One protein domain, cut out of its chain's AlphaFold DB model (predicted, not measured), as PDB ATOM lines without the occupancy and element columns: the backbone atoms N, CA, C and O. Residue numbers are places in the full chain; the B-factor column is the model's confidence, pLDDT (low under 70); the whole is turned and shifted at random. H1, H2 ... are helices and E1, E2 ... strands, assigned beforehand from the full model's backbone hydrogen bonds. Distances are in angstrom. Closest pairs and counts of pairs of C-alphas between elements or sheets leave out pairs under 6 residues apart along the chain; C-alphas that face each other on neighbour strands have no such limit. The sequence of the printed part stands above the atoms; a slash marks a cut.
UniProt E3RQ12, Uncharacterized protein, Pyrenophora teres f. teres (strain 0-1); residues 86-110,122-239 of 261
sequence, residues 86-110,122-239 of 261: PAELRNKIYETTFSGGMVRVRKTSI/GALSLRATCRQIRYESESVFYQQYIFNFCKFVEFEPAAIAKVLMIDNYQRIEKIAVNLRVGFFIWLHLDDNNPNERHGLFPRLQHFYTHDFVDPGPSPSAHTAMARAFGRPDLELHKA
ATOM      1  N   PRO A  86       9.992  37.495  31.397       80.31
ATOM      2  CA  PRO A  86       9.721  36.362  30.503       80.31
ATOM      3  C   PRO A  86       8.625  36.678  29.484       80.31
ATOM      4  O   PRO A  86       7.678  37.380  29.834       80.31
ATOM      5  N   ALA A  87       8.739  36.200  28.241       79.81
ATOM      6  CA  ALA A  87       7.816  36.564  27.153       79.81
ATOM      7  C   ALA A  87       6.329  36.493  27.569       79.81
ATOM      8  O   ALA A  87       5.530  37.348  27.204       79.81
ATOM      9  N   GLU A  88       5.994  35.549  28.445       82.81
ATOM     10  CA  GLU A  88       4.705  35.414  29.130       82.81
ATOM     11  C   GLU A  88       4.228  36.688  29.850       82.81
ATOM     12  O   GLU A  88       3.085  37.109  29.696       82.81
ATOM     13  N   LEU A  89       5.089  37.326  30.643       86.25
ATOM     14  CA  LEU A  89       4.767  38.558  31.356       86.25
ATOM     15  C   LEU A  89       4.650  39.750  30.402       86.25
ATOM     16  O   LEU A  89       3.815  40.617  30.647       86.25
ATOM     17  N   ARG A  90       5.406  39.785  29.296       87.44
ATOM     18  CA  ARG A  90       5.187  40.793  28.242       87.44
ATOM     19  C   ARG A  90       3.823  40.645  27.595       87.44
ATOM     20  O   ARG A  90       3.105  41.632  27.490       87.44
ATOM     21  N   ASN A  91       3.450  39.422  27.235       88.69
ATOM     22  CA  ASN A  91       2.139  39.144  26.660       88.69
ATOM     23  C   ASN A  91       1.025  39.555  27.624       88.69
ATOM     24  O   ASN A  91       0.119  40.266  27.208       88.69
ATOM     25  N   LYS A  92       1.154  39.254  28.924       91.12
ATOM     26  CA  LYS A  92       0.208  39.736  29.947       91.12
ATOM     27  C   LYS A  92       0.151  41.261  30.043       91.12
ATOM     28  O   LYS A  92      -0.932  41.816  30.218       91.12
ATOM     29  N   ILE A  93       1.290  41.951  29.933       90.75
ATOM     30  CA  ILE A  93       1.322  43.421  29.887       90.75
ATOM     31  C   ILE A  93       0.573  43.920  28.651       90.75
ATOM     32  O   ILE A  93      -0.262  44.809  28.790       90.75
ATOM     33  N   TYR A  94       0.821  43.353  27.467       93.19
ATOM     34  CA  TYR A  94       0.120  43.735  26.239       93.19
ATOM     35  C   TYR A  94      -1.380  43.457  26.340       93.19
ATOM     36  O   TYR A  94      -2.171  44.348  26.059       93.19
ATOM     37  N   GLU A  95      -1.777  42.278  26.815       92.75
ATOM     38  CA  GLU A  95      -3.179  41.903  27.025       92.75
ATOM     39  C   GLU A  95      -3.868  42.888  27.963       92.75
ATOM     40  O   GLU A  95      -4.924  43.412  27.629       92.75
ATOM     41  N   THR A  96      -3.239  43.203  29.098       92.56
ATOM     42  CA  THR A  96      -3.779  44.154  30.079       92.56
ATOM     43  C   THR A  96      -3.851  45.569  29.507       92.56
ATOM     44  O   THR A  96      -4.857  46.248  29.673       92.56
ATOM     45  N   THR A  97      -2.803  46.012  28.808       91.19
ATOM     46  CA  THR A  97      -2.711  47.371  28.246       91.19
ATOM     47  C   THR A  97      -3.693  47.583  27.098       91.19
ATOM     48  O   THR A  97      -4.189  48.689  26.896       91.19
ATOM     49  N   PHE A  98      -3.952  46.537  26.318       91.38
ATOM     50  CA  PHE A  98      -4.831  46.595  25.154       91.38
ATOM     51  C   PHE A  98      -6.268  46.176  25.462       91.38
ATOM     52  O   PHE A  98      -7.147  46.367  24.621       91.38
ATOM     53  N   SER A  99      -6.528  45.623  26.647       89.88
ATOM     54  CA  SER A  99      -7.868  45.211  27.052       89.88
ATOM     55  C   SER A  99      -8.816  46.407  27.097       89.88
ATOM     56  O   SER A  99      -8.551  47.406  27.762       89.88
ATOM     57  N   GLY A 100      -9.926  46.306  26.365       84.31
ATOM     58  CA  GLY A 100     -10.983  47.320  26.354       84.31
ATOM     59  C   GLY A 100     -10.614  48.640  25.675       84.31
ATOM     60  O   GLY A 100     -11.422  49.565  25.683       84.31
ATOM     61  N   GLY A 101      -9.425  48.747  25.079       89.50
ATOM     62  CA  GLY A 101      -9.038  49.945  24.354       89.50
ATOM     63  C   GLY A 101      -9.706  50.046  22.981       89.50
ATOM     64  O   GLY A 101     -10.122  49.052  22.374       89.50
ATOM     65  N   MET A 102      -9.802  51.276  22.481       89.81
ATOM     66  CA  MET A 102     -10.425  51.589  21.199       89.81
ATOM     67  C   MET A 102      -9.517  52.475  20.345       89.81
ATOM     68  O   MET A 102      -8.988  53.478  20.824       89.81
ATOM     69  N   VAL A 103      -9.337  52.115  19.071       88.25
ATOM     70  CA  VAL A 103      -8.705  52.977  18.066       88.25
ATOM     71  C   VAL A 103      -9.805  53.540  17.194       88.25
ATOM     72  O   VAL A 103     -10.532  52.793  16.543       88.25
ATOM     73  N   ARG A 104      -9.897  54.867  17.137       87.00
ATOM     74  CA  ARG A 104     -10.719  55.531  16.130       87.00
ATOM     75  C   ARG A 104      -9.979  55.500  14.803       87.00
ATOM     76  O   ARG A 104      -8.902  56.077  14.668       87.00
ATOM     77  N   VAL A 105     -10.564  54.820  13.832       85.44
ATOM     78  CA  VAL A 105     -10.085  54.835  12.459       85.44
ATOM     79  C   VAL A 105     -10.636  56.111  11.827       85.44
ATOM     80  O   VAL A 105     -11.832  56.390  11.903       85.44
ATOM     81  N   ARG A 106      -9.761  56.921  11.233       80.12
ATOM     82  CA  ARG A 106     -10.142  58.131  10.499       80.12
ATOM     83  C   ARG A 106      -9.653  57.992   9.066       80.12
ATOM     84  O   ARG A 106      -8.550  57.496   8.840       80.12
ATOM     85  N   LYS A 107     -10.454  58.444   8.098       74.44
ATOM     86  CA  LYS A 107      -9.963  58.666   6.737       74.44
ATOM     87  C   LYS A 107      -8.976  59.819   6.831       74.44
ATOM     88  O   LYS A 107      -9.365  60.967   7.012       74.44
ATOM     89  N   THR A 108      -7.690  59.514   6.793       64.75
ATOM     90  CA  THR A 108      -6.668  60.549   6.742       64.75
ATOM     91  C   THR A 108      -6.780  61.243   5.381       64.75
ATOM     92  O   THR A 108      -6.254  60.726   4.399       64.75
ATOM     93  N   SER A 109      -7.432  62.412   5.285       50.59
ATOM     94  CA  SER A 109      -7.307  63.316   4.112       50.59
ATOM     95  C   SER A 109      -5.973  64.073   4.124       50.59
ATOM     96  O   SER A 109      -5.818  65.160   3.575       50.59
ATOM     97  N   ILE A 110      -5.010  63.506   4.833       50.22
ATOM     98  CA  ILE A 110      -3.902  64.210   5.414       50.22
ATOM     99  C   ILE A 110      -2.833  64.420   4.332       50.22
ATOM    100  O   ILE A 110      -1.996  63.561   4.064       50.22
ATOM    101  N   GLY A 122      -2.017  56.406  25.136       80.75
ATOM    102  CA  GLY A 122      -2.345  55.015  25.472       80.75
ATOM    103  C   GLY A 122      -1.649  53.931  24.633       80.75
ATOM    104  O   GLY A 122      -0.441  53.951  24.420       80.75
ATOM    105  N   ALA A 123      -2.399  52.918  24.189       83.94
ATOM    106  CA  ALA A 123      -1.841  51.722  23.544       83.94
ATOM    107  C   ALA A 123      -1.052  52.010  22.256       83.94
ATOM    108  O   ALA A 123      -0.093  51.308  21.930       83.94
ATOM    109  N   LEU A 124      -1.452  53.047  21.515       85.25
ATOM    110  CA  LEU A 124      -0.783  53.438  20.280       85.25
ATOM    111  C   LEU A 124       0.591  54.064  20.542       85.25
ATOM    112  O   LEU A 124       1.523  53.728  19.809       85.25
ATOM    113  N   SER A 125       0.768  54.867  21.604       86.00
ATOM    114  CA  SER A 125       2.112  55.341  21.967       86.00
ATOM    115  C   SER A 125       3.007  54.194  22.391       86.00
ATOM    116  O   SER A 125       4.155  54.155  21.961       86.00
ATOM    117  N   LEU A 126       2.486  53.209  23.130       87.88
ATOM    118  CA  LEU A 126       3.261  52.018  23.483       87.88
ATOM    119  C   LEU A 126       3.793  51.294  22.230       87.88
ATOM    120  O   LEU A 126       4.975  50.953  22.168       87.88
ATOM    121  N   ARG A 127       2.954  51.108  21.201       89.25
ATOM    122  CA  ARG A 127       3.368  50.521  19.907       89.25
ATOM    123  C   ARG A 127       4.253  51.451  19.069       89.25
ATOM    124  O   ARG A 127       4.939  50.989  18.148       89.25
ATOM    125  N   ALA A 128       4.239  52.750  19.346       85.81
ATOM    126  CA  ALA A 128       5.119  53.728  18.718       85.81
ATOM    127  C   ALA A 128       6.508  53.779  19.376       85.81
ATOM    128  O   ALA A 128       7.466  54.118  18.687       85.81
ATOM    129  N   THR A 129       6.636  53.374  20.648       85.19
ATOM    130  CA  THR A 129       7.882  53.436  21.431       85.19
ATOM    131  C   THR A 129       9.060  52.750  20.742       85.19
ATOM    132  O   THR A 129      10.137  53.333  20.635       85.19
ATOM    133  N   CYS A 130       8.897  51.504  20.278       84.31
ATOM    134  CA  CYS A 130       9.953  50.809  19.541       84.31
ATOM    135  C   CYS A 130       9.412  49.716  18.607       84.31
ATOM    136  O   CYS A 130       8.307  49.196  18.779       84.31
ATOM    137  N   ARG A 131      10.231  49.336  17.613       81.50
ATOM    138  CA  ARG A 131       9.890  48.300  16.620       81.50
ATOM    139  C   ARG A 131       9.619  46.938  17.260       81.50
ATOM    140  O   ARG A 131       8.725  46.234  16.806       81.50
ATOM    141  N   GLN A 132      10.349  46.592  18.321       84.44
ATOM    142  CA  GLN A 132      10.173  45.312  19.001       84.44
ATOM    143  C   GLN A 132       8.811  45.209  19.691       84.44
ATOM    144  O   GLN A 132       8.093  44.249  19.437       84.44
ATOM    145  N   ILE A 133       8.410  46.212  20.481       89.00
ATOM    146  CA  ILE A 133       7.078  46.234  21.106       89.00
ATOM    147  C   ILE A 133       5.997  46.175  20.029       89.00
ATOM    148  O   ILE A 133       5.043  45.414  20.157       89.00
ATOM    149  N   ARG A 134       6.149  46.928  18.934       89.12
ATOM    150  CA  ARG A 134       5.187  46.899  17.825       89.12
ATOM    151  C   ARG A 134       4.979  45.496  17.259       89.12
ATOM    152  O   ARG A 134       3.829  45.151  17.005       89.12
ATOM    153  N   TYR A 135       6.068  44.751  17.068       88.25
ATOM    154  CA  TYR A 135       6.065  43.395  16.523       88.25
ATOM    155  C   TYR A 135       5.520  42.374  17.531       88.25
ATOM    156  O   TYR A 135       4.585  41.645  17.223       88.25
ATOM    157  N   GLU A 136       6.036  42.363  18.762       90.00
ATOM    158  CA  GLU A 136       5.610  41.405  19.793       90.00
ATOM    159  C   GLU A 136       4.138  41.584  20.187       90.00
ATOM    160  O   GLU A 136       3.420  40.618  20.430       90.00
ATOM    161  N   SER A 137       3.682  42.833  20.240       92.75
ATOM    162  CA  SER A 137       2.329  43.178  20.666       92.75
ATOM    163  C   SER A 137       1.312  43.133  19.517       92.75
ATOM    164  O   SER A 137       0.123  43.346  19.738       92.75
ATOM    165  N   GLU A 138       1.754  42.848  18.286       91.94
ATOM    166  CA  GLU A 138       0.939  42.968  17.078       91.94
ATOM    167  C   GLU A 138      -0.315  42.095  17.117       91.94
ATOM    168  O   GLU A 138      -1.413  42.600  16.893       91.94
ATOM    169  N   SER A 139      -0.165  40.805  17.435       92.38
ATOM    170  CA  SER A 139      -1.306  39.887  17.523       92.38
ATOM    171  C   SER A 139      -2.279  40.346  18.602       92.38
ATOM    172  O   SER A 139      -3.449  40.578  18.320       92.38
ATOM    173  N   VAL A 140      -1.783  40.565  19.823       94.44
ATOM    174  CA  VAL A 140      -2.619  40.950  20.968       94.44
ATOM    175  C   VAL A 140      -3.371  42.253  20.695       94.44
ATOM    176  O   VAL A 140      -4.541  42.370  21.044       94.44
ATOM    177  N   PHE A 141      -2.734  43.217  20.027       94.38
ATOM    178  CA  PHE A 141      -3.363  44.478  19.660       94.38
ATOM    179  C   PHE A 141      -4.577  44.266  18.749       94.38
ATOM    180  O   PHE A 141      -5.673  44.687  19.097       94.38
ATOM    181  N   TYR A 142      -4.421  43.579  17.614       93.38
ATOM    182  CA  TYR A 142      -5.535  43.402  16.671       93.38
ATOM    183  C   TYR A 142      -6.659  42.494  17.196       93.38
ATOM    184  O   TYR A 142      -7.802  42.618  16.751       93.38
ATOM    185  N   GLN A 143      -6.345  41.624  18.158       93.69
ATOM    186  CA  GLN A 143      -7.318  40.760  18.824       93.69
ATOM    187  C   GLN A 143      -8.091  41.490  19.924       93.69
ATOM    188  O   GLN A 143      -9.303  41.333  20.055       93.69
ATOM    189  N   GLN A 144      -7.411  42.295  20.744       92.75
ATOM    190  CA  GLN A 144      -8.031  42.886  21.930       92.75
ATOM    191  C   GLN A 144      -8.706  44.230  21.670       92.75
ATOM    192  O   GLN A 144      -9.744  44.491  22.283       92.75
ATOM    193  N   TYR A 145      -8.154  45.047  20.772       92.31
ATOM    194  CA  TYR A 145      -8.592  46.423  20.552       92.31
ATOM    195  C   TYR A 145      -9.815  46.519  19.641       92.31
ATOM    196  O   TYR A 145      -9.938  45.781  18.664       92.31
ATOM    197  N   ILE A 146     -10.693  47.482  19.925       92.44
ATOM    198  CA  ILE A 146     -11.868  47.771  19.097       92.44
ATOM    199  C   ILE A 146     -11.504  48.832  18.057       92.44
ATOM    200  O   ILE A 146     -11.118  49.951  18.403       92.44
ATOM    201  N   PHE A 147     -11.660  48.505  16.774       91.62
ATOM    202  CA  PHE A 147     -11.448  49.450  15.678       91.62
ATOM    203  C   PHE A 147     -12.758  50.163  15.360       91.62
ATOM    204  O   PHE A 147     -13.695  49.569  14.832       91.62
ATOM    205  N   ASN A 148     -12.837  51.436  15.725       89.69
ATOM    206  CA  ASN A 148     -14.029  52.254  15.586       89.69
ATOM    207  C   ASN A 148     -14.032  52.997  14.244       89.69
ATOM    208  O   ASN A 148     -13.243  53.915  14.031       89.69
ATOM    209  N   PHE A 149     -14.965  52.611  13.376       87.62
ATOM    210  CA  PHE A 149     -15.239  53.205  12.069       87.62
ATOM    211  C   PHE A 149     -16.510  54.071  12.065       87.62
ATOM    212  O   PHE A 149     -17.017  54.404  10.999       87.62
ATOM    213  N   CYS A 150     -17.058  54.469  13.218       83.50
ATOM    214  CA  CYS A 150     -18.299  55.253  13.296       83.50
ATOM    215  C   CYS A 150     -18.247  56.598  12.552       83.50
ATOM    216  O   CYS A 150     -19.300  57.157  12.268       83.50
ATOM    217  N   LYS A 151     -17.052  57.114  12.241       81.00
ATOM    218  CA  LYS A 151     -16.847  58.362  11.488       81.00
ATOM    219  C   LYS A 151     -16.734  58.160   9.966       81.00
ATOM    220  O   LYS A 151     -16.556  59.131   9.241       81.00
ATOM    221  N   PHE A 152     -16.786  56.922   9.468       79.12
ATOM    222  CA  PHE A 152     -16.768  56.660   8.028       79.12
ATOM    223  C   PHE A 152     -18.163  56.869   7.451       79.12
ATOM    224  O   PHE A 152     -19.084  56.152   7.816       79.12
ATOM    225  N   VAL A 153     -18.311  57.829   6.539       73.56
ATOM    226  CA  VAL A 153     -19.562  58.030   5.787       73.56
ATOM    227  C   VAL A 153     -19.752  56.912   4.755       73.56
ATOM    228  O   VAL A 153     -20.857  56.415   4.565       73.56
ATOM    229  N   GLU A 154     -18.649  56.464   4.155       73.56
ATOM    230  CA  GLU A 154     -18.605  55.411   3.143       73.56
ATOM    231  C   GLU A 154     -17.694  54.281   3.622       73.56
ATOM    232  O   GLU A 154     -16.554  54.513   4.041       73.56
ATOM    233  N   PHE A 155     -18.192  53.048   3.559       71.25
ATOM    234  CA  PHE A 155     -17.438  51.859   3.939       71.25
ATOM    235  C   PHE A 155     -17.015  51.098   2.686       71.25
ATOM    236  O   PHE A 155     -17.585  50.070   2.331       71.25
ATOM    237  N   GLU A 156     -16.026  51.640   1.986       75.62
ATOM    238  CA  GLU A 156     -15.443  50.979   0.825       75.62
ATOM    239  C   GLU A 156     -14.300  50.049   1.285       75.62
ATOM    240  O   GLU A 156     -13.323  50.530   1.874       75.62
ATOM    241  N   PRO A 157     -14.369  48.728   1.015       70.94
ATOM    242  CA  PRO A 157     -13.294  47.767   1.276       70.94
ATOM    243  C   PRO A 157     -11.897  48.260   0.892       70.94
ATOM    244  O   PRO A 157     -10.957  48.169   1.685       70.94
ATOM    245  N   ALA A 158     -11.772  48.836  -0.305       72.12
ATOM    246  CA  ALA A 158     -10.516  49.359  -0.825       72.12
ATOM    247  C   ALA A 158     -10.004  50.552  -0.004       72.12
ATOM    248  O   ALA A 158      -8.811  50.629   0.299       72.12
ATOM    249  N   ALA A 159     -10.894  51.455   0.418       74.94
ATOM    250  CA  ALA A 159     -10.534  52.588   1.265       74.94
ATOM    251  C   ALA A 159     -10.049  52.125   2.646       74.94
ATOM    252  O   ALA A 159      -9.049  52.632   3.151       74.94
ATOM    253  N   ILE A 160     -10.701  51.118   3.229       74.06
ATOM    254  CA  ILE A 160     -10.300  50.528   4.513       74.06
ATOM    255  C   ILE A 160      -8.945  49.836   4.398       74.06
ATOM    256  O   ILE A 160      -8.066  50.069   5.228       74.06
ATOM    257  N   ALA A 161      -8.752  49.028   3.355       71.38
ATOM    258  CA  ALA A 161      -7.488  48.352   3.095       71.38
ATOM    259  C   ALA A 161      -6.342  49.358   2.895       71.38
ATOM    260  O   ALA A 161      -5.236  49.151   3.394       71.38
ATOM    261  N   LYS A 162      -6.620  50.487   2.229       72.31
ATOM    262  CA  LYS A 162      -5.667  51.586   2.052       72.31
ATOM    263  C   LYS A 162      -5.330  52.284   3.374       72.31
ATOM    264  O   LYS A 162      -4.162  52.563   3.619       72.31
ATOM    265  N   VAL A 163      -6.324  52.545   4.227       70.81
ATOM    266  CA  VAL A 163      -6.135  53.243   5.514       70.81
ATOM    267  C   VAL A 163      -5.409  52.371   6.537       70.81
ATOM    268  O   VAL A 163      -4.517  52.848   7.232       70.81
ATOM    269  N   LEU A 164      -5.765  51.092   6.638       68.50
ATOM    270  CA  LEU A 164      -5.196  50.193   7.646       68.50
ATOM    271  C   LEU A 164      -3.840  49.609   7.245       68.50
ATOM    272  O   LEU A 164      -3.200  48.960   8.073       68.50
ATOM    273  N   MET A 165      -3.387  49.868   6.015       69.19
ATOM    274  CA  MET A 165      -2.384  49.072   5.309       69.19
ATOM    275  C   MET A 165      -2.899  47.639   5.102       69.19
ATOM    276  O   MET A 165      -3.401  46.995   6.025       69.19
ATOM    277  N   ILE A 166      -2.793  47.147   3.867       59.62
ATOM    278  CA  ILE A 166      -3.510  45.963   3.356       59.62
ATOM    279  C   ILE A 166      -3.331  44.707   4.237       59.62
ATOM    280  O   ILE A 166      -4.220  43.866   4.298       59.62
ATOM    281  N   ASP A 167      -2.244  44.595   4.994       72.00
ATOM    282  CA  ASP A 167      -1.955  43.380   5.762       72.00
ATOM    283  C   ASP A 167      -2.596  43.355   7.160       72.00
ATOM    284  O   ASP A 167      -2.779  42.293   7.760       72.00
ATOM    285  N   ASN A 168      -2.961  44.517   7.707       81.38
ATOM    286  CA  ASN A 168      -3.383  44.612   9.105       81.38
ATOM    287  C   ASN A 168      -4.861  44.282   9.310       81.38
ATOM    288  O   ASN A 168      -5.226  43.684  10.324       81.38
ATOM    289  N   TYR A 169      -5.724  44.646   8.355       84.00
ATOM    290  CA  TYR A 169      -7.167  44.457   8.523       84.00
ATOM    291  C   TYR A 169      -7.548  42.975   8.620       84.00
ATOM    292  O   TYR A 169      -8.527  42.625   9.273       84.00
ATOM    293  N   GLN A 170      -6.740  42.080   8.046       88.31
ATOM    294  CA  GLN A 170      -6.961  40.636   8.118       88.31
ATOM    295  C   GLN A 170      -6.881  40.074   9.542       88.31
ATOM    296  O   GLN A 170      -7.363  38.972   9.805       88.31
ATOM    297  N   ARG A 171      -6.277  40.823  10.467       91.38
ATOM    298  CA  ARG A 171      -6.050  40.407  11.853       91.38
ATOM    299  C   ARG A 171      -7.066  40.979  12.832       91.38
ATOM    300  O   ARG A 171      -7.068  40.552  13.979       91.38
ATOM    301  N   ILE A 172      -7.892  41.932  12.403       92.81
ATOM    302  CA  ILE A 172      -8.856  42.607  13.274       92.81
ATOM    303  C   ILE A 172      -9.970  41.633  13.658       92.81
ATOM    304  O   ILE A 172     -10.664  41.099  12.792       92.81
ATOM    305  N   GLU A 173     -10.157  41.449  14.965       95.31
ATOM    306  CA  GLU A 173     -11.215  40.594  15.515       95.31
ATOM    307  C   GLU A 173     -12.412  41.399  16.041       95.31
ATOM    308  O   GLU A 173     -13.494  40.839  16.220       95.31
ATOM    309  N   LYS A 174     -12.253  42.713  16.260       94.19
ATOM    310  CA  LYS A 174     -13.272  43.575  16.874       94.19
ATOM    311  C   LYS A 174     -13.424  44.896  16.125       94.19
ATOM    312  O   LYS A 174     -12.475  45.678  16.048       94.19
ATOM    313  N   ILE A 175     -14.629  45.188  15.637       92.50
ATOM    314  CA  ILE A 175     -14.944  46.485  15.018       92.50
ATOM    315  C   ILE A 175     -16.154  47.142  15.658       92.50
ATOM    316  O   ILE A 175     -17.069  46.470  16.122       92.50
ATOM    317  N   ALA A 176     -16.166  48.466  15.632       90.62
ATOM    318  CA  ALA A 176     -17.296  49.295  16.000       90.62
ATOM    319  C   ALA A 176     -17.742  50.126  14.797       90.62
ATOM    320  O   ALA A 176     -16.916  50.795  14.176       90.62
ATOM    321  N   VAL A 177     -19.035  50.105  14.475       87.12
ATOM    322  CA  VAL A 177     -19.607  50.911  13.386       87.12
ATOM    323  C   VAL A 177     -20.929  51.554  13.806       87.12
ATOM    324  O   VAL A 177     -21.683  51.028  14.630       87.12
ATOM    325  N   ASN A 178     -21.241  52.704  13.209       82.62
ATOM    326  CA  ASN A 178     -22.571  53.304  13.314       82.62
ATOM    327  C   ASN A 178     -23.565  52.462  12.480       82.62
ATOM    328  O   ASN A 178     -23.195  52.011  11.397       82.62
ATOM    329  N   LEU A 179     -24.802  52.223  12.951       69.94
ATOM    330  CA  LEU A 179     -25.770  51.384  12.220       69.94
ATOM    331  C   LEU A 179     -26.083  51.920  10.825       69.94
ATOM    332  O   LEU A 179     -26.293  51.111   9.928       69.94
ATOM    333  N   ARG A 180     -26.078  53.242  10.610       69.75
ATOM    334  CA  ARG A 180     -26.251  53.805   9.261       69.75
ATOM    335  C   ARG A 180     -25.162  53.294   8.320       69.75
ATOM    336  O   ARG A 180     -25.458  52.840   7.224       69.75
ATOM    337  N   VAL A 181     -23.919  53.272   8.795       65.12
ATOM    338  CA  VAL A 181     -22.763  52.745   8.058       65.12
ATOM    339  C   VAL A 181     -22.864  51.231   7.914       65.12
ATOM    340  O   VAL A 181     -22.677  50.718   6.822       65.12
ATOM    341  N   GLY A 182     -23.241  50.509   8.975       61.84
ATOM    342  CA  GLY A 182     -23.498  49.066   8.919       61.84
ATOM    343  C   GLY A 182     -24.566  48.695   7.885       61.84
ATOM    344  O   GLY A 182     -24.432  47.703   7.178       61.84
ATOM    345  N   PHE A 183     -25.595  49.525   7.742       65.38
ATOM    346  CA  PHE A 183     -26.626  49.368   6.726       65.38
ATOM    347  C   PHE A 183     -26.086  49.620   5.312       65.38
ATOM    348  O   PHE A 183     -26.395  48.850   4.409       65.38
ATOM    349  N   PHE A 184     -25.226  50.624   5.117       64.94
ATOM    350  CA  PHE A 184     -24.539  50.830   3.836       64.94
ATOM    351  C   PHE A 184     -23.583  49.688   3.490       64.94
ATOM    352  O   PHE A 184     -23.590  49.246   2.347       64.94
ATOM    353  N   ILE A 185     -22.828  49.173   4.465       63.78
ATOM    354  CA  ILE A 185     -21.998  47.968   4.317       63.78
ATOM    355  C   ILE A 185     -22.860  46.815   3.826       63.78
ATOM    356  O   ILE A 185     -22.549  46.181   2.825       63.78
ATOM    357  N   TRP A 186     -23.968  46.571   4.522       62.97
ATOM    358  CA  TRP A 186     -24.905  45.517   4.178       62.97
ATOM    359  C   TRP A 186     -25.453  45.688   2.752       62.97
ATOM    360  O   TRP A 186     -25.355  44.753   1.964       62.97
ATOM    361  N   LEU A 187     -25.922  46.885   2.385       59.78
ATOM    362  CA  LEU A 187     -26.450  47.178   1.047       59.78
ATOM    363  C   LEU A 187     -25.400  47.082  -0.067       59.78
ATOM    364  O   LEU A 187     -25.692  46.569  -1.140       59.78
ATOM    365  N   HIS A 188     -24.186  47.591   0.156       59.59
ATOM    366  CA  HIS A 188     -23.144  47.637  -0.878       59.59
ATOM    367  C   HIS A 188     -22.470  46.294  -1.082       59.59
ATOM    368  O   HIS A 188     -22.007  45.997  -2.182       59.59
ATOM    369  N   LEU A 189     -22.437  45.464  -0.040       58.72
ATOM    370  CA  LEU A 189     -22.000  44.102  -0.220       58.72
ATOM    371  C   LEU A 189     -23.012  43.372  -1.112       58.72
ATOM    372  O   LEU A 189     -22.550  42.656  -1.991       58.72
ATOM    373  N   ASP A 190     -24.333  43.596  -0.998       52.25
ATOM    374  CA  ASP A 190     -25.341  42.606  -1.410       52.25
ATOM    375  C   ASP A 190     -25.599  42.340  -2.912       52.25
ATOM    376  O   ASP A 190     -26.048  41.232  -3.193       52.25
ATOM    377  N   ASP A 191     -25.179  43.154  -3.895       54.50
ATOM    378  CA  ASP A 191     -25.692  42.909  -5.271       54.50
ATOM    379  C   ASP A 191     -24.694  42.688  -6.427       54.50
ATOM    380  O   ASP A 191     -25.048  41.967  -7.357       54.50
ATOM    381  N   ASN A 192     -23.449  43.191  -6.415       56.78
ATOM    382  CA  ASN A 192     -22.653  43.202  -7.666       56.78
ATOM    383  C   ASN A 192     -21.307  42.451  -7.669       56.78
ATOM    384  O   ASN A 192     -20.795  42.178  -8.755       56.78
ATOM    385  N   ASN A 193     -20.726  42.070  -6.520       61.75
ATOM    386  CA  ASN A 193     -19.468  41.302  -6.515       61.75
ATOM    387  C   ASN A 193     -19.259  40.430  -5.251       61.75
ATOM    388  O   ASN A 193     -18.667  40.881  -4.268       61.75
ATOM    389  N   PRO A 194     -19.700  39.157  -5.242       59.28
ATOM    390  CA  PRO A 194     -19.535  38.263  -4.091       59.28
ATOM    391  C   PRO A 194     -18.064  37.941  -3.759       59.28
ATOM    392  O   PRO A 194     -17.757  37.614  -2.613       59.28
ATOM    393  N   ASN A 195     -17.139  38.082  -4.718       61.00
ATOM    394  CA  ASN A 195     -15.719  37.783  -4.504       61.00
ATOM    395  C   ASN A 195     -15.014  38.818  -3.611       61.00
ATOM    396  O   ASN A 195     -14.030  38.484  -2.959       61.00
ATOM    397  N   GLU A 196     -15.530  40.047  -3.529       61.91
ATOM    398  CA  GLU A 196     -14.976  41.090  -2.655       61.91
ATOM    399  C   GLU A 196     -15.431  40.940  -1.192       61.91
ATOM    400  O   GLU A 196     -14.753  41.414  -0.280       61.91
ATOM    401  N   ARG A 197     -16.534  40.214  -0.940       58.00
ATOM    402  CA  ARG A 197     -17.098  40.037   0.412       58.00
ATOM    403  C   ARG A 197     -16.272  39.112   1.293       58.00
ATOM    404  O   ARG A 197     -16.120  39.360   2.483       58.00
ATOM    405  N   HIS A 198     -15.729  38.043   0.714       59.69
ATOM    406  CA  HIS A 198     -15.043  36.991   1.472       59.69
ATOM    407  C   HIS A 198     -13.683  37.419   2.045       59.69
ATOM    408  O   HIS A 198     -13.064  36.655   2.785       59.69
ATOM    409  N   GLY A 199     -13.217  38.626   1.720       69.50
ATOM    410  CA  GLY A 199     -11.909  39.119   2.131       69.50
ATOM    411  C   GLY A 199     -11.920  40.123   3.275       69.50
ATOM    412  O   GLY A 199     -10.861  40.341   3.855       69.50
ATOM    413  N   LEU A 200     -13.045  40.759   3.615       76.19
ATOM    414  CA  LEU A 200     -13.002  41.885   4.549       76.19
ATOM    415  C   LEU A 200     -13.093  41.416   6.006       76.19
ATOM    416  O   LEU A 200     -14.119  40.910   6.447       76.19
ATOM    417  N   PHE A 201     -12.009  41.614   6.755       87.62
ATOM    418  CA  PHE A 201     -11.855  41.157   8.143       87.62
ATOM    419  C   PHE A 201     -12.111  39.644   8.320       87.62
ATOM    420  O   PHE A 201     -12.984  39.236   9.087       87.62
ATOM    421  N   PRO A 202     -11.316  38.769   7.677       89.44
ATOM    422  CA  PRO A 202     -11.448  37.312   7.762       89.44
ATOM    423  C   PRO A 202     -11.379  36.747   9.184       89.44
ATOM    424  O   PRO A 202     -11.741  35.594   9.388       89.44
ATOM    425  N   ARG A 203     -10.923  37.525  10.174       92.44
ATOM    426  CA  ARG A 203     -10.865  37.140  11.590       92.44
ATOM    427  C   ARG A 203     -11.888  37.843  12.480       92.44
ATOM    428  O   ARG A 203     -11.881  37.599  13.677       92.44
ATOM    429  N   LEU A 204     -12.811  38.621  11.921       93.31
ATOM    430  CA  LEU A 204     -13.809  39.346  12.701       93.31
ATOM    431  C   LEU A 204     -14.675  38.416  13.561       93.31
ATOM    432  O   LEU A 204     -15.341  37.533  13.035       93.31
ATOM    433  N   GLN A 205     -14.680  38.627  14.874       94.62
ATOM    434  CA  GLN A 205     -15.469  37.849  15.836       94.62
ATOM    435  C   GLN A 205     -16.504  38.710  16.556       94.62
ATOM    436  O   GLN A 205     -17.592  38.231  16.847       94.62
ATOM    437  N   HIS A 206     -16.204  39.989  16.799       94.00
ATOM    438  CA  HIS A 206     -17.079  40.873  17.559       94.00
ATOM    439  C   HIS A 206     -17.410  42.149  16.781       94.00
ATOM    440  O   HIS A 206     -16.531  42.856  16.280       94.00
ATOM    441  N   PHE A 207     -18.695  42.476  16.741       91.56
ATOM    442  CA  PHE A 207     -19.236  43.634  16.048       91.56
ATOM    443  C   PHE A 207     -20.015  44.521  17.017       91.56
ATOM    444  O   PHE A 207     -21.031  44.113  17.576       91.56
ATOM    445  N   TYR A 208     -19.551  45.750  17.211       91.19
ATOM    446  CA  TYR A 208     -20.124  46.715  18.144       91.19
ATOM    447  C   TYR A 208     -20.922  47.778  17.389       91.19
ATOM    448  O   TYR A 208     -20.443  48.343  16.404       91.19
ATOM    449  N   THR A 209     -22.127  48.100  17.861       87.56
ATOM    450  CA  THR A 209     -22.927  49.181  17.268       87.56
ATOM    451  C   THR A 209     -23.807  49.925  18.280       87.56
ATOM    452  O   THR A 209     -24.106  49.414  19.363       87.56
ATOM    453  N   HIS A 210     -24.163  51.167  17.941       77.88
ATOM    454  CA  HIS A 210     -24.845  52.131  18.812       77.88
ATOM    455  C   HIS A 210     -26.365  51.969  18.870       77.88
ATOM    456  O   HIS A 210     -26.952  52.013  19.949       77.88
ATOM    457  N   ASP A 211     -27.002  51.767  17.720       67.31
ATOM    458  CA  ASP A 211     -28.424  52.088  17.543       67.31
ATOM    459  C   ASP A 211     -29.353  50.884  17.752       67.31
ATOM    460  O   ASP A 211     -30.386  50.738  17.096       67.31
ATOM    461  N   PHE A 212     -29.030  50.008  18.706       63.50
ATOM    462  CA  PHE A 212     -30.024  49.047  19.176       63.50
ATOM    463  C   PHE A 212     -31.051  49.771  20.046       63.50
ATOM    464  O   PHE A 212     -30.872  49.910  21.265       63.50
ATOM    465  N   VAL A 213     -32.121  50.228  19.391       57.59
ATOM    466  CA  VAL A 213     -33.395  50.538  20.040       57.59
ATOM    467  C   VAL A 213     -33.846  49.258  20.745       57.59
ATOM    468  O   VAL A 213     -33.876  48.185  20.139       57.59
ATOM    469  N   ASP A 214     -34.113  49.342  22.047       57.97
ATOM    470  CA  ASP A 214     -34.663  48.210  22.797       57.97
ATOM    471  C   ASP A 214     -35.968  47.748  22.120       57.97
ATOM    472  O   ASP A 214     -36.798  48.599  21.786       57.97
ATOM    473  N   PRO A 215     -36.143  46.435  21.857       54.09
ATOM    474  CA  PRO A 215     -35.745  45.329  22.732       54.09
ATOM    475  C   PRO A 215     -34.531  44.499  22.254       54.09
ATOM    476  O   PRO A 215     -34.514  43.275  22.396       54.09
ATOM    477  N   GLY A 216     -33.509  45.137  21.676       58.88
ATOM    478  CA  GLY A 216     -32.280  44.482  21.216       58.88
ATOM    479  C   GLY A 216     -32.251  44.281  19.698       58.88
ATOM    480  O   GLY A 216     -33.217  44.625  19.014       58.88
ATOM    481  N   PRO A 217     -31.141  43.765  19.132       58.06
ATOM    482  CA  PRO A 217     -31.092  43.432  17.714       58.06
ATOM    483  C   PRO A 217     -32.269  42.527  17.378       58.06
ATOM    484  O   PRO A 217     -32.409  41.445  17.956       58.06
ATOM    485  N   SER A 218     -33.094  42.927  16.409       65.19
ATOM    486  CA  SER A 218     -33.986  41.954  15.797       65.19
ATOM    487  C   SER A 218     -33.116  40.784  15.307       65.19
ATOM    488  O   SER A 218     -32.027  41.015  14.764       65.19
ATOM    489  N   PRO A 219     -33.551  39.523  15.457       70.69
ATOM    490  CA  PRO A 219     -32.821  38.375  14.917       70.69
ATOM    491  C   PRO A 219     -32.455  38.541  13.430       70.69
ATOM    492  O   PRO A 219     -31.454  37.993  12.962       70.69
ATOM    493  N   SER A 220     -33.221  39.359  12.697       76.06
ATOM    494  CA  SER A 220     -32.919  39.752  11.322       76.06
ATOM    495  C   SER A 220     -31.652  40.603  11.186       76.06
ATOM    496  O   SER A 220     -30.876  40.335  10.277       76.06
ATOM    497  N   ALA A 221     -31.384  41.560  12.081       72.31
ATOM    498  CA  ALA A 221     -30.183  42.396  12.022       72.31
ATOM    499  C   ALA A 221     -28.908  41.586  12.306       72.31
ATOM    500  O   ALA A 221     -27.920  41.713  11.586       72.31
ATOM    501  N   HIS A 222     -28.951  40.693  13.302       73.25
ATOM    502  CA  HIS A 222     -27.839  39.785  13.605       73.25
ATOM    503  C   HIS A 222     -27.533  38.867  12.420       73.25
ATOM    504  O   HIS A 222     -26.390  38.760  11.984       73.25
ATOM    505  N   THR A 223     -28.570  38.240  11.858       78.56
ATOM    506  CA  THR A 223     -28.435  37.351  10.697       78.56
ATOM    507  C   THR A 223     -27.938  38.110   9.466       78.56
ATOM    508  O   THR A 223     -27.108  37.590   8.725       78.56
ATOM    509  N   ALA A 224     -28.405  39.344   9.252       79.62
ATOM    510  CA  ALA A 224     -27.978  40.185   8.140       79.62
ATOM    511  C   ALA A 224     -26.496  40.571   8.242       79.62
ATOM    512  O   ALA A 224     -25.776  40.429   7.258       79.62
ATOM    513  N   MET A 225     -26.020  40.984   9.422       79.19
ATOM    514  CA  MET A 225     -24.609  41.337   9.631       79.19
ATOM    515  C   MET A 225     -23.700  40.110   9.543       79.19
ATOM    516  O   MET A 225     -22.717  40.126   8.807       79.19
ATOM    517  N   ALA A 226     -24.068  39.017  10.214       82.25
ATOM    518  CA  ALA A 226     -23.361  37.744  10.109       82.25
ATOM    519  C   ALA A 226     -23.255  37.278   8.645       82.25
ATOM    520  O   ALA A 226     -22.185  36.881   8.187       82.25
ATOM    521  N   ARG A 227     -24.341  37.393   7.867       81.88
ATOM    522  CA  ARG A 227     -24.337  37.087   6.430       81.88
ATOM    523  C   ARG A 227     -23.468  38.060   5.627       81.88
ATOM    524  O   ARG A 227     -22.736  37.593   4.762       81.88
ATOM    525  N   ALA A 228     -23.524  39.363   5.905       79.69
ATOM    526  CA  ALA A 228     -22.759  40.383   5.183       79.69
ATOM    527  C   ALA A 228     -21.248  40.137   5.265       79.69
ATOM    528  O   ALA A 228     -20.561  40.181   4.249       79.69
ATOM    529  N   PHE A 229     -20.752  39.799   6.456       81.38
ATOM    530  CA  PHE A 229     -19.342  39.463   6.666       81.38
ATOM    531  C   PHE A 229     -19.005  38.002   6.334       81.38
ATOM    532  O   PHE A 229     -17.845  37.608   6.409       81.38
ATOM    533  N   GLY A 230     -19.995  37.168   5.989       85.19
ATOM    534  CA  GLY A 230     -19.792  35.730   5.795       85.19
ATOM    535  C   GLY A 230     -19.365  34.998   7.077       85.19
ATOM    536  O   GLY A 230     -18.667  33.990   7.004       85.19
ATOM    537  N   ARG A 231     -19.762  35.514   8.247       87.94
ATOM    538  CA  ARG A 231     -19.375  35.049   9.585       87.94
ATOM    539  C   ARG A 231     -20.607  34.669  10.408       87.94
ATOM    540  O   ARG A 231     -21.172  35.524  11.086       87.94
ATOM    541  N   PRO A 232     -21.057  33.400  10.362       87.81
ATOM    542  CA  PRO A 232     -22.201  32.944  11.160       87.81
ATOM    543  C   PRO A 232     -21.914  32.956  12.670       87.81
ATOM    544  O   PRO A 232     -22.848  32.944  13.465       87.81
ATOM    545  N   ASP A 233     -20.635  32.977  13.046       90.19
ATOM    546  CA  ASP A 233     -20.101  33.043  14.405       90.19
ATOM    547  C   ASP A 233     -19.921  34.479  14.928       90.19
ATOM    548  O   ASP A 233     -19.414  34.662  16.030       90.19
ATOM    549  N   LEU A 234     -20.307  35.498  14.151       91.88
ATOM    550  CA  LEU A 234     -20.136  36.897  14.533       91.88
ATOM    551  C   LEU A 234     -21.006  37.252  15.743       91.88
ATOM    552  O   LEU A 234     -22.232  37.170  15.677       91.88
ATOM    553  N   GLU A 235     -20.382  37.721  16.819       91.94
ATOM    554  CA  GLU A 235     -21.072  38.205  18.010       91.94
ATOM    555  C   GLU A 235     -21.408  39.693  17.889       91.94
ATOM    556  O   GLU A 235     -20.530  40.525  17.640       91.94
ATOM    557  N   LEU A 236     -22.671  40.056  18.126       88.94
ATOM    558  CA  LEU A 236     -23.113  41.449  18.108       88.94
ATOM    559  C   LEU A 236     -23.208  42.028  19.524       88.94
ATOM    560  O   LEU A 236     -23.861  41.475  20.407       88.94
ATOM    561  N   HIS A 237     -22.599  43.196  19.711       89.69
ATOM    562  CA  HIS A 237     -22.459  43.879  20.992       89.69
ATOM    563  C   HIS A 237     -23.071  45.281  20.936       89.69
ATOM    564  O   HIS A 237     -22.905  46.019  19.961       89.69
ATOM    565  N   LYS A 238     -23.748  45.693  22.016       86.69
ATOM    566  CA  LYS A 238     -24.206  47.082  22.173       86.69
ATOM    567  C   LYS A 238     -23.040  47.949  22.631       86.69
ATOM    568  O   LYS A 238     -22.452  47.718  23.688       86.69
ATOM    569  N   ALA A 239     -22.731  48.977  21.858       83.31
ATOM    570  CA  ALA A 239     -21.587  49.830  22.102       83.31
ATOM    571  C   ALA A 239     -21.929  50.950  23.101       83.31
ATOM    572  O   ALA A 239     -22.230  52.078  22.725       83.31
TER     573      ALA A 239
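This is residues 86 to 110 and 122 to 239 of the 261 residues of an uncharacterized protein of Pyrenophora teres f. teres (strain 0-1) (UniProt E3RQ12). A small twisted sheet of five short parallel strands forms the middle, with H1, H2, H3 and H4 clustered at one end of the longest axis and H6 and H8 packed together toward the other end, by E3, E4 and E5. H5 and H7 stand off from the sheet, and the helical cover is loose there. The printed part has 143 residues with eight named helices and five named strands, in the order H1 E1 H2 H3 H4 E2 H5 E3 H6 H7 E4 H8 E5; the sheet runs E1 E2 E3 E4 E5, and the class is mixed, helices and strands. The whole is compact, with a radius of gyration of the C-alphas of 15.9 A and spans of 48 by 34 by 26 A.

H1, residues 87 to 98, begins at C-alpha 87 (7.816, 36.564, 27.153) and is 16.3 A long. E1 is residues 102 to 104, H2 123 to 129, H3 131 to 136, H4 138 to 144 and E2 146 to 148. H5 is residues 157 to 164, and E3, residues 174 to 177, begins at C-alpha 174 (-13.272, 43.575, 16.874). H6, residues 179 to 189, is 14.9 A long; H7 is 194 to 197 and E4 206 to 209. H8, residues 219 to 228, is 14.1 A long, and E5, residues 235 to 238, ends at C-alpha 238 (-24.206, 47.082, 22.173).

The sheet is only just strongly twisted, its C-alphas up to 4.4 A off the best plane; E1 and E5 are its edge strands. Within hydrogen-bond range are N 148 and O 103 at 2.8 A for E1 and E2, N 176 and O 147 at 2.8 A for E2 and E3, N 208 and O 175 at 2.8 A for E3 and E4, and N 237 and O 207 at 2.8 A for E4 and E5. Three strand-helix-strand units, parallel neighbour strands joined through helices, have right-handed crossovers: E2, H5, E3; E3, H6 H7, E4; and E4, H8, E5. H6 grazes the sheet with residues 179 to 185, H8 with 221 to 226, and H4, only just on it with 5 pairs of C-alphas within 10 A, with 142 to 144. H6 and H8 touch at a steep tilt of 50 degrees, the same way, with the closest C-alphas, those of Trp 186 and Ala 228, 5.7 A apart. H1 touches H4, the closest C-alphas being those of Phe 98 and Gln 144 at 5.9 A. H2 and H3 touch only at the corner, at Arg 127 and Arg 134, whose C-alphas are 4.6 A apart. H5 and H7 are not on the sheet. Every O i to N i+4 pair is within hydrogen-bond range in H1, H2, H3, H4, H5, H6 and H8; H7 is too short for such a pair.

The C-alphas farthest apart, those of Pro 86 and Asp 191, are 50.8 A apart. Residues 111 to 121 are not printed, and C-alphas 110 and 122 are 22.1 A apart across the cut. Of the links that are printed whole, none is long. The mean pLDDT of the printed part is 79.4; it is under 70 in residues 108 to 110, 164 to 166, 179 to 199 and 211 to 218.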